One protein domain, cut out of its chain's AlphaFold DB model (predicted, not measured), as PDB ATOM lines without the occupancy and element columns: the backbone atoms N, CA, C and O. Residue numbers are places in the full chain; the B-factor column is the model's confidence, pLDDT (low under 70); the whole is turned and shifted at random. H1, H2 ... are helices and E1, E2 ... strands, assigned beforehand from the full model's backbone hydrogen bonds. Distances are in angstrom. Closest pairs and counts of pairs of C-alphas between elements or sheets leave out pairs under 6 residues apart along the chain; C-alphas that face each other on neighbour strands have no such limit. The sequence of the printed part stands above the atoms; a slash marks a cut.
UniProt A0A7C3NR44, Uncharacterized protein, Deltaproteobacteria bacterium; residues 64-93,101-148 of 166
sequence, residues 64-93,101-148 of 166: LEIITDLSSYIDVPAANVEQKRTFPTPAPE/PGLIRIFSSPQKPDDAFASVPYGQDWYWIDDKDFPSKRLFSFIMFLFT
ATOM      1  N   LEU A  64     -23.255 -20.713  40.681       86.75
ATOM      2  CA  LEU A  64     -21.851 -20.311  40.758       86.75
ATOM      3  C   LEU A  64     -20.899 -21.509  40.640       86.75
ATOM      4  O   LEU A  64     -19.905 -21.432  39.921       86.75
ATOM      5  N   GLU A  65     -21.205 -22.617  41.313       87.88
ATOM      6  CA  GLU A  65     -20.426 -23.855  41.204       87.88
ATOM      7  C   GLU A  65     -20.494 -24.431  39.792       87.88
ATOM      8  O   GLU A  65     -19.473 -24.865  39.271       87.88
ATOM      9  N   ILE A  66     -21.664 -24.388  39.146       88.06
ATOM     10  CA  ILE A  66     -21.818 -24.825  37.753       88.06
ATOM     11  C   ILE A  66     -20.939 -23.973  36.831       88.06
ATOM     12  O   ILE A  66     -20.188 -24.520  36.034       88.06
ATOM     13  N   ILE A  67     -20.978 -22.642  36.951       88.44
ATOM     14  CA  ILE A  67     -20.133 -21.745  36.142       88.44
ATOM     15  C   ILE A  67     -18.643 -21.988  36.425       88.44
ATOM     16  O   ILE A  67     -17.835 -21.991  35.499       88.44
ATOM     17  N   THR A  68     -18.279 -22.219  37.688       90.31
ATOM     18  CA  THR A  68     -16.896 -22.520  38.085       90.31
ATOM     19  C   THR A  68     -16.414 -23.819  37.440       90.31
ATOM     20  O   THR A  68     -15.341 -23.841  36.842       90.31
ATOM     21  N   ASP A  69     -17.225 -24.873  37.480       89.69
ATOM     22  CA  ASP A  69     -16.928 -26.156  36.838       89.69
ATOM     23  C   ASP A  69     -16.791 -25.999  35.316       89.69
ATOM     24  O   ASP A  69     -15.813 -26.445  34.719       89.69
ATOM     25  N   LEU A  70     -17.710 -25.258  34.689       91.25
ATOM     26  CA  LEU A  70     -17.671 -24.979  33.252       91.25
ATOM     27  C   LEU A  70     -16.442 -24.165  32.829       91.25
ATOM     28  O   LEU A  70     -15.948 -24.352  31.719       91.25
ATOM     29  N   SER A  71     -15.913 -23.302  33.703       91.69
ATOM     30  CA  SER A  71     -14.709 -22.516  33.408       91.69
ATOM     31  C   SER A  71     -13.465 -23.384  33.184       91.69
ATOM     32  O   SER A  71     -12.555 -22.972  32.464       91.69
ATOM     33  N   SER A  72     -13.443 -24.604  33.735       92.06
ATOM     34  CA  SER A  72     -12.344 -25.553  33.529       92.06
ATOM     35  C   SER A  72     -12.238 -26.056  32.085       92.06
ATOM     36  O   SER A  72     -11.161 -26.474  31.674       92.06
ATOM     37  N   TYR A  73     -13.308 -25.954  31.289       93.62
ATOM     38  CA  TYR A  73     -13.335 -26.382  29.886       93.62
ATOM     39  C   TYR A  73     -12.945 -25.280  28.886       93.62
ATOM     40  O   TYR A  73     -13.143 -25.422  27.676       93.62
ATOM     41  N   ILE A  74     -12.427 -24.153  29.375       95.31
ATOM     42  CA  ILE A  74     -11.874 -23.107  28.516       95.31
ATOM     43  C   ILE A  74     -10.485 -23.547  28.057       95.31
ATOM     44  O   ILE A  74      -9.618 -23.784  28.895       95.31
ATOM     45  N   ASP A  75     -10.247 -23.586  26.746       95.19
ATOM     46  CA  ASP A  75      -8.921 -23.728  26.139       95.19
ATOM     47  C   ASP A  75      -8.161 -22.408  26.378       95.19
ATOM     48  O   ASP A  75      -8.238 -21.476  25.573       95.19
ATOM     49  N   VAL A  76      -7.495 -22.269  27.531       95.75
ATOM     50  CA  VAL A  76      -6.855 -21.008  27.940       95.75
ATOM     51  C   VAL A  76      -5.543 -20.764  27.183       95.75
ATOM     52  O   VAL A  76      -4.804 -21.712  26.905       95.75
ATOM     53  N   PRO A  77      -5.170 -19.499  26.901       95.81
ATOM     54  CA  PRO A  77      -3.880 -19.199  26.286       95.81
ATOM     55  C   PRO A  77      -2.716 -19.646  27.177       95.81
ATOM     56  O   PRO A  77      -2.665 -19.291  28.358       95.81
ATOM     57  N   ALA A  78      -1.733 -20.349  26.603       94.69
ATOM     58  CA  ALA A  78      -0.557 -20.832  27.337       94.69
ATOM     59  C   ALA A  78       0.194 -19.697  28.060       94.69
ATOM     60  O   ALA A  78       0.578 -19.848  29.218       94.69
ATOM     61  N   ALA A  79       0.292 -18.520  27.433       95.12
ATOM     62  CA  ALA A  79       0.901 -17.335  28.035       95.12
ATOM     63  C   ALA A  79       0.219 -16.916  29.354       95.12
ATOM     64  O   ALA A  79       0.895 -16.500  30.294       95.12
ATOM     65  N   ASN A  80      -1.108 -17.059  29.463       95.38
ATOM     66  CA  ASN A  80      -1.834 -16.741  30.696       95.38
ATOM     67  C   ASN A  80      -1.540 -17.767  31.806       95.38
ATOM     68  O   ASN A  80      -1.528 -17.397  32.980       95.38
ATOM     69  N   VAL A  81      -1.246 -19.021  31.455       96.69
ATOM     70  CA  VAL A  81      -0.811 -20.056  32.410       96.69
ATOM     71  C   VAL A  81       0.623 -19.796  32.877       96.69
ATOM     72  O   VAL A  81       0.884 -19.767  34.079       96.69
ATOM     73  N   GLU A  82       1.547 -19.537  31.949       97.12
ATOM     74  CA  GLU A  82       2.959 -19.239  32.246       97.12
ATOM     75  C   GLU A  82       3.109 -18.017  33.161       97.12
ATOM     76  O   GLU A  82       3.902 -18.016  34.104       97.12
ATOM     77  N   GLN A  83       2.286 -16.993  32.931       96.12
ATOM     78  CA  GLN A  83       2.231 -15.777  33.744       96.12
ATOM     79  C   GLN A  83       1.424 -15.942  35.043       96.12
ATOM     80  O   GLN A  83       1.249 -14.968  35.774       96.12
ATOM     81  N   LYS A  84       0.920 -17.148  35.346       96.38
ATOM     82  CA  LYS A  84       0.103 -17.465  36.534       96.38
ATOM     83  C   LYS A  84      -1.180 -16.634  36.655       96.38
ATOM     84  O   LYS A  84      -1.645 -16.354  37.757       96.38
ATOM     85  N   ARG A  85      -1.761 -16.234  35.525       93.19
ATOM     86  CA  ARG A  85      -3.035 -15.500  35.466       93.19
ATOM     87  C   ARG A  85      -4.243 -16.433  35.537       93.19
ATOM     88  O   ARG A  85      -5.329 -15.983  35.883       93.19
ATOM     89  N   THR A  86      -4.058 -17.705  35.195       94.81
ATOM     90  CA  THR A  86      -5.077 -18.756  35.276       94.81
ATOM     91  C   THR A  86      -4.422 -20.131  35.445       94.81
ATOM     92  O   THR A  86      -3.214 -20.278  35.239       94.81
ATOM     93  N   PHE A  87      -5.215 -21.134  35.813       94.75
ATOM     94  CA  PHE A  87      -4.806 -22.539  35.792       94.75
ATOM     95  C   PHE A  87      -4.815 -23.089  34.356       94.75
ATOM     96  O   PHE A  87      -5.572 -22.586  33.524       94.75
ATOM     97  N   PRO A  88      -3.994 -24.108  34.042       95.25
ATOM     98  CA  PRO A  88      -4.083 -24.789  32.756       95.25
ATOM     99  C   PRO A  88      -5.436 -25.486  32.594       95.25
ATOM    100  O   PRO A  88      -5.986 -26.007  33.566       95.25
ATOM    101  N   THR A  89      -5.927 -25.549  31.355       93.81
ATOM    102  CA  THR A  89      -7.056 -26.411  30.983       93.81
ATOM    103  C   THR A  89      -6.714 -27.860  31.352       93.81
ATOM    104  O   THR A  89      -5.670 -28.355  30.912       93.81
ATOM    105  N   PRO A  90      -7.527 -28.550  32.173       90.62
ATOM    106  CA  PRO A  90      -7.290 -29.946  32.512       90.62
ATOM    107  C   PRO A  90      -7.291 -30.835  31.268       90.62
ATOM    108  O   PRO A  90      -8.018 -30.590  30.304       90.62
ATOM    109  N   ALA A  91      -6.490 -31.901  31.298       87.62
ATOM    110  CA  ALA A  91      -6.571 -32.925  30.268       87.62
ATOM    111  C   ALA A  91      -7.955 -33.605  30.317       87.62
ATOM    112  O   ALA A  91      -8.476 -33.812  31.417       87.62
ATOM    113  N   PRO A  92      -8.535 -33.985  29.164       86.06
ATOM    114  CA  PRO A  92      -9.786 -34.731  29.138       86.06
ATOM    115  C   PRO A  92      -9.684 -36.008  29.969       86.06
ATOM    116  O   PRO A  92      -8.681 -36.725  29.903       86.06
ATOM    117  N   GLU A  93     -10.734 -36.310  30.726       86.06
ATOM    118  CA  GLU A  93     -10.838 -37.585  31.424       86.06
ATOM    119  C   GLU A  93     -10.900 -38.727  30.402       86.06
ATOM    120  O   GLU A  93     -11.557 -38.610  29.370       86.06
ATOM    121  N   PRO A 101     -15.621 -36.304  26.062       80.56
ATOM    122  CA  PRO A 101     -15.766 -34.930  25.622       80.56
ATOM    123  C   PRO A 101     -16.218 -34.071  26.803       80.56
ATOM    124  O   PRO A 101     -17.079 -34.476  27.586       80.56
ATOM    125  N   GLY A 102     -15.644 -32.875  26.915       84.62
ATOM    126  CA  GLY A 102     -16.098 -31.897  27.893       84.62
ATOM    127  C   GLY A 102     -17.553 -31.485  27.666       84.62
ATOM    128  O   GLY A 102     -18.090 -31.622  26.566       84.62
ATOM    129  N   LEU A 103     -18.193 -30.967  28.716       89.12
ATOM    130  CA  LEU A 103     -19.592 -30.522  28.650       89.12
ATOM    131  C   LEU A 103     -19.791 -29.334  27.699       89.12
ATOM    132  O   LEU A 103     -20.846 -29.189  27.085       89.12
ATOM    133  N   ILE A 104     -18.773 -28.483  27.605       93.88
ATOM    134  CA  ILE A 104     -18.688 -27.334  26.711       93.88
ATOM    135  C   ILE A 104     -17.251 -27.223  26.217       93.88
ATOM    136  O   ILE A 104     -16.334 -27.704  26.879       93.88
ATOM    137  N   ARG A 105     -17.043 -26.563  25.084       94.25
ATOM    138  CA  ARG A 105     -15.726 -26.149  24.619       94.25
ATOM    139  C   ARG A 105     -15.725 -24.657  24.338       94.25
ATOM    140  O   ARG A 105     -16.534 -24.162  23.554       94.25
ATOM    141  N   ILE A 106     -14.812 -23.946  24.991       96.25
ATOM    142  CA  ILE A 106     -14.625 -22.508  24.803       96.25
ATOM    143  C   ILE A 106     -13.191 -22.288  24.352       96.25
ATOM    144  O   ILE A 106     -12.250 -22.552  25.093       96.25
ATOM    145  N   PHE A 107     -13.027 -21.801  23.133       96.69
ATOM    146  CA  PHE A 107     -11.730 -21.497  22.552       96.69
ATOM    147  C   PHE A 107     -11.233 -20.129  23.007       96.69
ATOM    148  O   PHE A 107     -12.028 -19.270  23.394       96.69
ATOM    149  N   SER A 108      -9.925 -19.907  22.889       97.12
ATOM    150  CA  SER A 108      -9.320 -18.588  23.036       97.12
ATOM    151  C   SER A 108      -8.479 -18.200  21.821       97.12
ATOM    152  O   SER A 108      -7.898 -19.053  21.146       97.12
ATOM    153  N   SER A 109      -8.426 -16.906  21.516       96.44
ATOM    154  CA  SER A 109      -7.604 -16.352  20.437       96.44
ATOM    155  C   SER A 109      -7.256 -14.881  20.692       96.44
ATOM    156  O   SER A 109      -8.083 -14.154  21.230       96.44
ATOM    157  N   PRO A 110      -6.096 -14.371  20.242       96.12
ATOM    158  CA  PRO A 110      -5.772 -12.942  20.377       96.12
ATOM    159  C   PRO A 110      -6.691 -12.017  19.559       96.12
ATOM    160  O   PRO A 110      -6.774 -10.818  19.807       96.12
ATOM    161  N   GLN A 111      -7.362 -12.562  18.542       96.62
ATOM    162  CA  GLN A 111      -8.253 -11.832  17.640       96.62
ATOM    163  C   GLN A 111      -9.669 -12.388  17.731       96.62
ATOM    164  O   GLN A 111      -9.858 -13.565  18.046       96.62
ATOM    165  N   LYS A 112     -10.658 -11.541  17.436       96.62
ATOM    166  CA  LYS A 112     -12.058 -11.954  17.403       96.62
ATOM    167  C   LYS A 112     -12.269 -12.987  16.283       96.62
ATOM    168  O   LYS A 112     -11.846 -12.714  15.164       96.62
ATOM    169  N   PRO A 113     -12.925 -14.127  16.550       95.88
ATOM    170  CA  PRO A 113     -13.324 -15.073  15.506       95.88
ATOM    171  C   PRO A 113     -14.438 -14.500  14.615       95.88
ATOM    172  O   PRO A 113     -15.358 -13.847  15.117       95.88
ATOM    173  N   ASP A 114     -14.380 -14.789  13.314       93.50
ATOM    174  CA  ASP A 114     -15.395 -14.348  12.346       93.50
ATOM    175  C   ASP A 114     -16.699 -15.160  12.472       93.50
ATOM    176  O   ASP A 114     -17.780 -14.581  12.580       93.50
ATOM    177  N   ASP A 115     -16.589 -16.492  12.557       93.75
ATOM    178  CA  ASP A 115     -17.719 -17.439  12.562       93.75
ATOM    179  C   ASP A 115     -17.965 -18.058  13.954       93.75
ATOM    180  O   ASP A 115     -18.055 -19.278  14.120       93.75
ATOM    181  N   ALA A 116     -18.035 -17.224  14.993       97.38
ATOM    182  CA  ALA A 116     -18.385 -17.682  16.339       97.38
ATOM    183  C   ALA A 116     -19.888 -17.585  16.604       97.38
ATOM    184  O   ALA A 116     -20.517 -16.568  16.316       97.38
ATOM    185  N   PHE A 117     -20.440 -18.600  17.271       97.56
ATOM    186  CA  PHE A 117     -21.804 -18.530  17.795       97.56
ATOM    187  C   PHE A 117     -21.928 -17.452  18.881       97.56
ATOM    188  O   PHE A 117     -22.873 -16.666  18.905       97.56
ATOM    189  N   ALA A 118     -20.952 -17.422  19.788       96.75
ATOM    190  CA  ALA A 118     -20.831 -16.424  20.837       96.75
ATOM    191  C   ALA A 118     -19.352 -16.114  21.063       96.75
ATOM    192  O   ALA A 118     -18.517 -17.019  21.054       96.75
ATOM    193  N   SER A 119     -19.030 -14.840  21.281       97.69
ATOM    194  CA  SER A 119     -17.664 -14.385  21.538       97.69
ATOM    195  C   SER A 119     -17.662 -13.233  22.532       97.69
ATOM    196  O   SER A 119     -18.500 -12.334  22.420       97.69
ATOM    197  N   VAL A 120     -16.688 -13.207  23.433       96.88
ATOM    198  CA  VAL A 120     -16.500 -12.124  24.400       96.88
ATOM    199  C   VAL A 120     -15.016 -11.748  24.491       96.88
ATOM    200  O   VAL A 120     -14.169 -12.645  24.543       96.88
ATOM    201  N   PRO A 121     -14.663 -10.448  24.499       97.12
ATOM    202  CA  PRO A 121     -13.302 -10.022  24.787       97.12
ATOM    203  C   PRO A 121     -13.048 -10.051  26.298       97.12
ATOM    204  O   PRO A 121     -13.860  -9.554  27.081       97.12
ATOM    205  N   TYR A 122     -11.901 -10.583  26.716       94.88
ATOM    206  CA  TYR A 122     -11.456 -10.531  28.106       94.88
ATOM    207  C   TYR A 122      -9.934 -10.369  28.182       94.88
ATOM    208  O   TYR A 122      -9.157 -11.214  27.739       94.88
ATOM    209  N   GLY A 123      -9.487  -9.252  28.758       92.12
ATOM    210  CA  GLY A 123      -8.069  -8.909  28.786       92.12
ATOM    211  C   GLY A 123      -7.540  -8.559  27.393       92.12
ATOM    212  O   GLY A 123      -7.900  -7.522  26.846       92.12
ATOM    213  N   GLN A 124      -6.627  -9.376  26.868       91.94
ATOM    214  CA  GLN A 124      -6.031  -9.211  25.530       91.94
ATOM    215  C   GLN A 124      -6.474 -10.311  24.558       91.94
ATOM    216  O   GLN A 124      -6.040 -10.323  23.410       91.94
ATOM    217  N   ASP A 125      -7.334 -11.216  25.021       96.19
ATOM    218  CA  ASP A 125      -7.784 -12.381  24.279       96.19
ATOM    219  C   ASP A 125      -9.303 -12.319  24.075       96.19
ATOM    220  O   ASP A 125     -10.049 -11.638  24.787       96.19
ATOM    221  N   TRP A 126      -9.761 -13.058  23.081       97.88
ATOM    222  CA  TRP A 126     -11.150 -13.358  22.806       97.88
ATOM    223  C   TRP A 126     -11.436 -14.789  23.210       97.88
ATOM    224  O   TRP A 126     -10.645 -15.680  22.923       97.88
ATOM    225  N   TYR A 127     -12.592 -14.999  23.829       97.50
ATOM    226  CA  TYR A 127     -13.089 -16.311  24.211       97.50
ATOM    227  C   TYR A 127     -14.383 -16.586  23.467       97.50
ATOM    228  O   TYR A 127     -15.232 -15.695  23.367       97.50
ATOM    229  N   TRP A 128     -14.534 -17.784  22.908       98.19
ATOM    230  CA  TRP A 128     -15.630 -18.046  21.981       98.19
ATOM    231  C   TRP A 128     -16.065 -19.505  21.900       98.19
ATOM    232  O   TRP A 128     -15.313 -20.421  22.220       98.19
ATOM    233  N   ILE A 129     -17.301 -19.693  21.439       97.94
ATOM    234  CA  ILE A 129     -17.888 -20.990  21.096       97.94
ATOM    235  C   ILE A 129     -18.010 -21.062  19.574       97.94
ATOM    236  O   ILE A 129     -18.553 -20.142  18.951       97.94
ATOM    237  N   ASP A 130     -17.525 -22.154  18.986       97.06
ATOM    238  CA  ASP A 130     -17.570 -22.374  17.539       97.06
ATOM    239  C   ASP A 130     -19.008 -22.529  17.035       97.06
ATOM    240  O   ASP A 130     -19.824 -23.239  17.630       97.06
ATOM    241  N   ASP A 131     -19.340 -21.872  15.917       97.19
ATOM    242  CA  ASP A 131     -20.658 -22.006  15.299       97.19
ATOM    243  C   ASP A 131     -20.930 -23.415  14.732       97.19
ATOM    244  O   ASP A 131     -22.047 -23.756  14.355       97.19
ATOM    245  N   LYS A 132     -19.965 -24.324  14.733       96.56
ATOM    246  CA  LYS A 132     -20.177 -25.733  14.373       96.56
ATOM    247  C   LYS A 132     -20.356 -26.632  15.598       96.56
ATOM    248  O   LYS A 132     -20.782 -27.776  15.452       96.56
ATOM    249  N   ASP A 133     -20.105 -26.124  16.804       95.81
ATOM    250  CA  ASP A 133     -20.180 -26.891  18.048       95.81
ATOM    251  C   ASP A 133     -21.596 -26.879  18.648       95.81
ATOM    252  O   ASP A 133     -21.918 -26.155  19.592       95.81
ATOM    253  N   PHE A 134     -22.482 -27.696  18.074       95.56
ATOM    254  CA  PHE A 134     -23.869 -27.801  18.532       95.56
ATOM    255  C   PHE A 134     -24.023 -28.207  20.015       95.56
ATOM    256  O   PHE A 134     -24.854 -27.591  20.695       95.56
ATOM    257  N   PRO A 135     -23.264 -29.188  20.555       94.94
ATOM    258  CA  PRO A 135     -23.281 -29.494  21.987       94.94
ATOM    259  C   PRO A 135     -23.016 -28.269  22.872       94.94
ATOM    260  O   PRO A 135     -23.831 -27.973  23.752       94.94
ATOM    261  N   SER A 136     -21.954 -27.505  22.590       95.94
ATOM    262  CA  SER A 136     -21.611 -26.308  23.364       95.94
ATOM    263  C   SER A 136     -22.677 -25.223  23.266       95.94
ATOM    264  O   SER A 136     -23.060 -24.645  24.286       95.94
ATOM    265  N   LYS A 137     -23.234 -24.982  22.069       96.12
ATOM    266  CA  LYS A 137     -24.349 -24.033  21.895       96.12
ATOM    267  C   LYS A 137     -25.550 -24.413  22.743       96.12
ATOM    268  O   LYS A 137     -26.123 -23.561  23.416       96.12
ATOM    269  N   ARG A 138     -25.937 -25.693  22.721       95.62
ATOM    270  CA  ARG A 138     -27.104 -26.181  23.459       95.62
ATOM    271  C   ARG A 138     -26.941 -25.942  24.957       95.62
ATOM    272  O   ARG A 138     -27.877 -25.450  25.585       95.62
ATOM    273  N   LEU A 139     -25.775 -26.268  25.516       94.31
ATOM    274  CA  LEU A 139     -25.516 -26.055  26.939       94.31
ATOM    275  C   LEU A 139     -25.460 -24.563  27.285       94.31
ATOM    276  O   LEU A 139     -26.115 -24.136  28.235       94.31
ATOM    277  N   PHE A 140     -24.755 -23.757  26.488       94.12
ATOM    278  CA  PHE A 140     -24.678 -22.311  26.689       94.12
ATOM    279  C   PHE A 140     -26.064 -21.653  26.650       94.12
ATOM    280  O   PHE A 140     -26.423 -20.910  27.562       94.12
ATOM    281  N   SER A 141     -26.884 -21.964  25.641       94.12
ATOM    282  CA  SER A 141     -28.253 -21.450  25.533       94.12
ATOM    283  C   SER A 141     -29.138 -21.898  26.692       94.12
ATOM    284  O   SER A 141     -29.960 -21.114  27.161       94.12
ATOM    285  N   PHE A 142     -28.964 -23.127  27.185       92.31
ATOM    286  CA  PHE A 142     -29.687 -23.598  28.363       92.31
ATOM    287  C   PHE A 142     -29.310 -22.802  29.620       92.31
ATOM    288  O   PHE A 142     -30.197 -22.375  30.351       92.31
ATOM    289  N   ILE A 143     -28.023 -22.524  29.840       89.56
ATOM    290  CA  ILE A 143     -27.561 -21.697  30.967       89.56
ATOM    291  C   ILE A 143     -28.095 -20.266  30.853       89.56
ATOM    292  O   ILE A 143     -28.599 -19.728  31.835       89.56
ATOM    293  N   MET A 144     -28.054 -19.668  29.656       88.75
ATOM    294  CA  MET A 144     -28.654 -18.350  29.422       88.75
ATOM    295  C   MET A 144     -30.147 -18.354  29.748       88.75
ATOM    296  O   MET A 144     -30.626 -17.452  30.427       88.75
ATOM    297  N   PHE A 145     -30.879 -19.388  29.327       89.75
ATOM    298  CA  PHE A 145     -32.288 -19.549  29.676       89.75
ATOM    299  C   PHE A 145     -32.493 -19.649  31.195       89.75
ATOM    300  O   PHE A 145     -33.358 -18.958  31.729       89.75
ATOM    301  N   LEU A 146     -31.671 -20.419  31.915       85.19
ATOM    302  CA  LEU A 146     -31.736 -20.474  33.379       85.19
ATOM    303  C   LEU A 146     -31.521 -19.092  34.018       85.19
ATOM    304  O   LEU A 146     -32.249 -18.749  34.947       85.19
ATOM    305  N   PHE A 147     -30.606 -18.267  33.494       79.19
ATOM    306  CA  PHE A 147     -30.417 -16.898  33.990       79.19
ATOM    307  C   PHE A 147     -31.656 -16.024  33.816       79.19
ATOM    308  O   PHE A 147     -31.978 -15.251  34.715       79.19
ATOM    309  N   THR A 148     -32.400 -16.189  32.717       82.38
ATOM    310  CA  THR A 148     -33.665 -15.460  32.525       82.38
ATOM    311  C   THR A 148     -34.745 -15.842  33.539       82.38
ATOM    312  O   THR A 148     -35.633 -15.040  33.802       82.38
TER     313      THR A 148
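Overview. This is residues 64 to 93 and 101 to 148 of the 166 residues of an uncharacterized protein of Deltaproteobacteria bacterium (UniProt A0A7C3NR44). A small antiparallel sheet of three strands, order E1, E3, E2, makes one wall, with the first half of the long helix H3 grazing it and the short helices H1 and H2 off it among loops. The 78 printed residues run H1, H2, E1, E2, E3, H3. The class is mixed and the whole compact, with radius of gyration of the C-alphas 12.7 A and spans 35 by 29 by 24 A.

Arrangement. H1, residues 64 to 71, and H2, residues 78 to 82, are apart. E1, residues 107 to 109, neighbours E3, residues 125 to 130, antiparallel; N 107 and O 128 are within hydrogen-bond range, 2.8 A. E2, residues 116 to 122, forms a hairpin with E3; N 120 and O 127 are within range, 2.9 A. H3, residues 134 to 148, only grazes the sheet; its closest C-alphas with E3 are Ser 136 and Ile 129, 6.9 A. Every O i to N i+4 pair is within range in H1, H2 and H3.

Along the chain. H1 begins at C-alpha 64 (-21.851, -20.311, 40.758). E2 spans 15.4 A, E3 15.5 A. H3, 21.1 A, ends at C-alpha 148 (-33.665, -15.460, 32.525).

Size, cuts and confidence. Residues 94 to 100 are not printed; C-alphas 93 and 101 are 8.1 A apart. No printed residue is under 70.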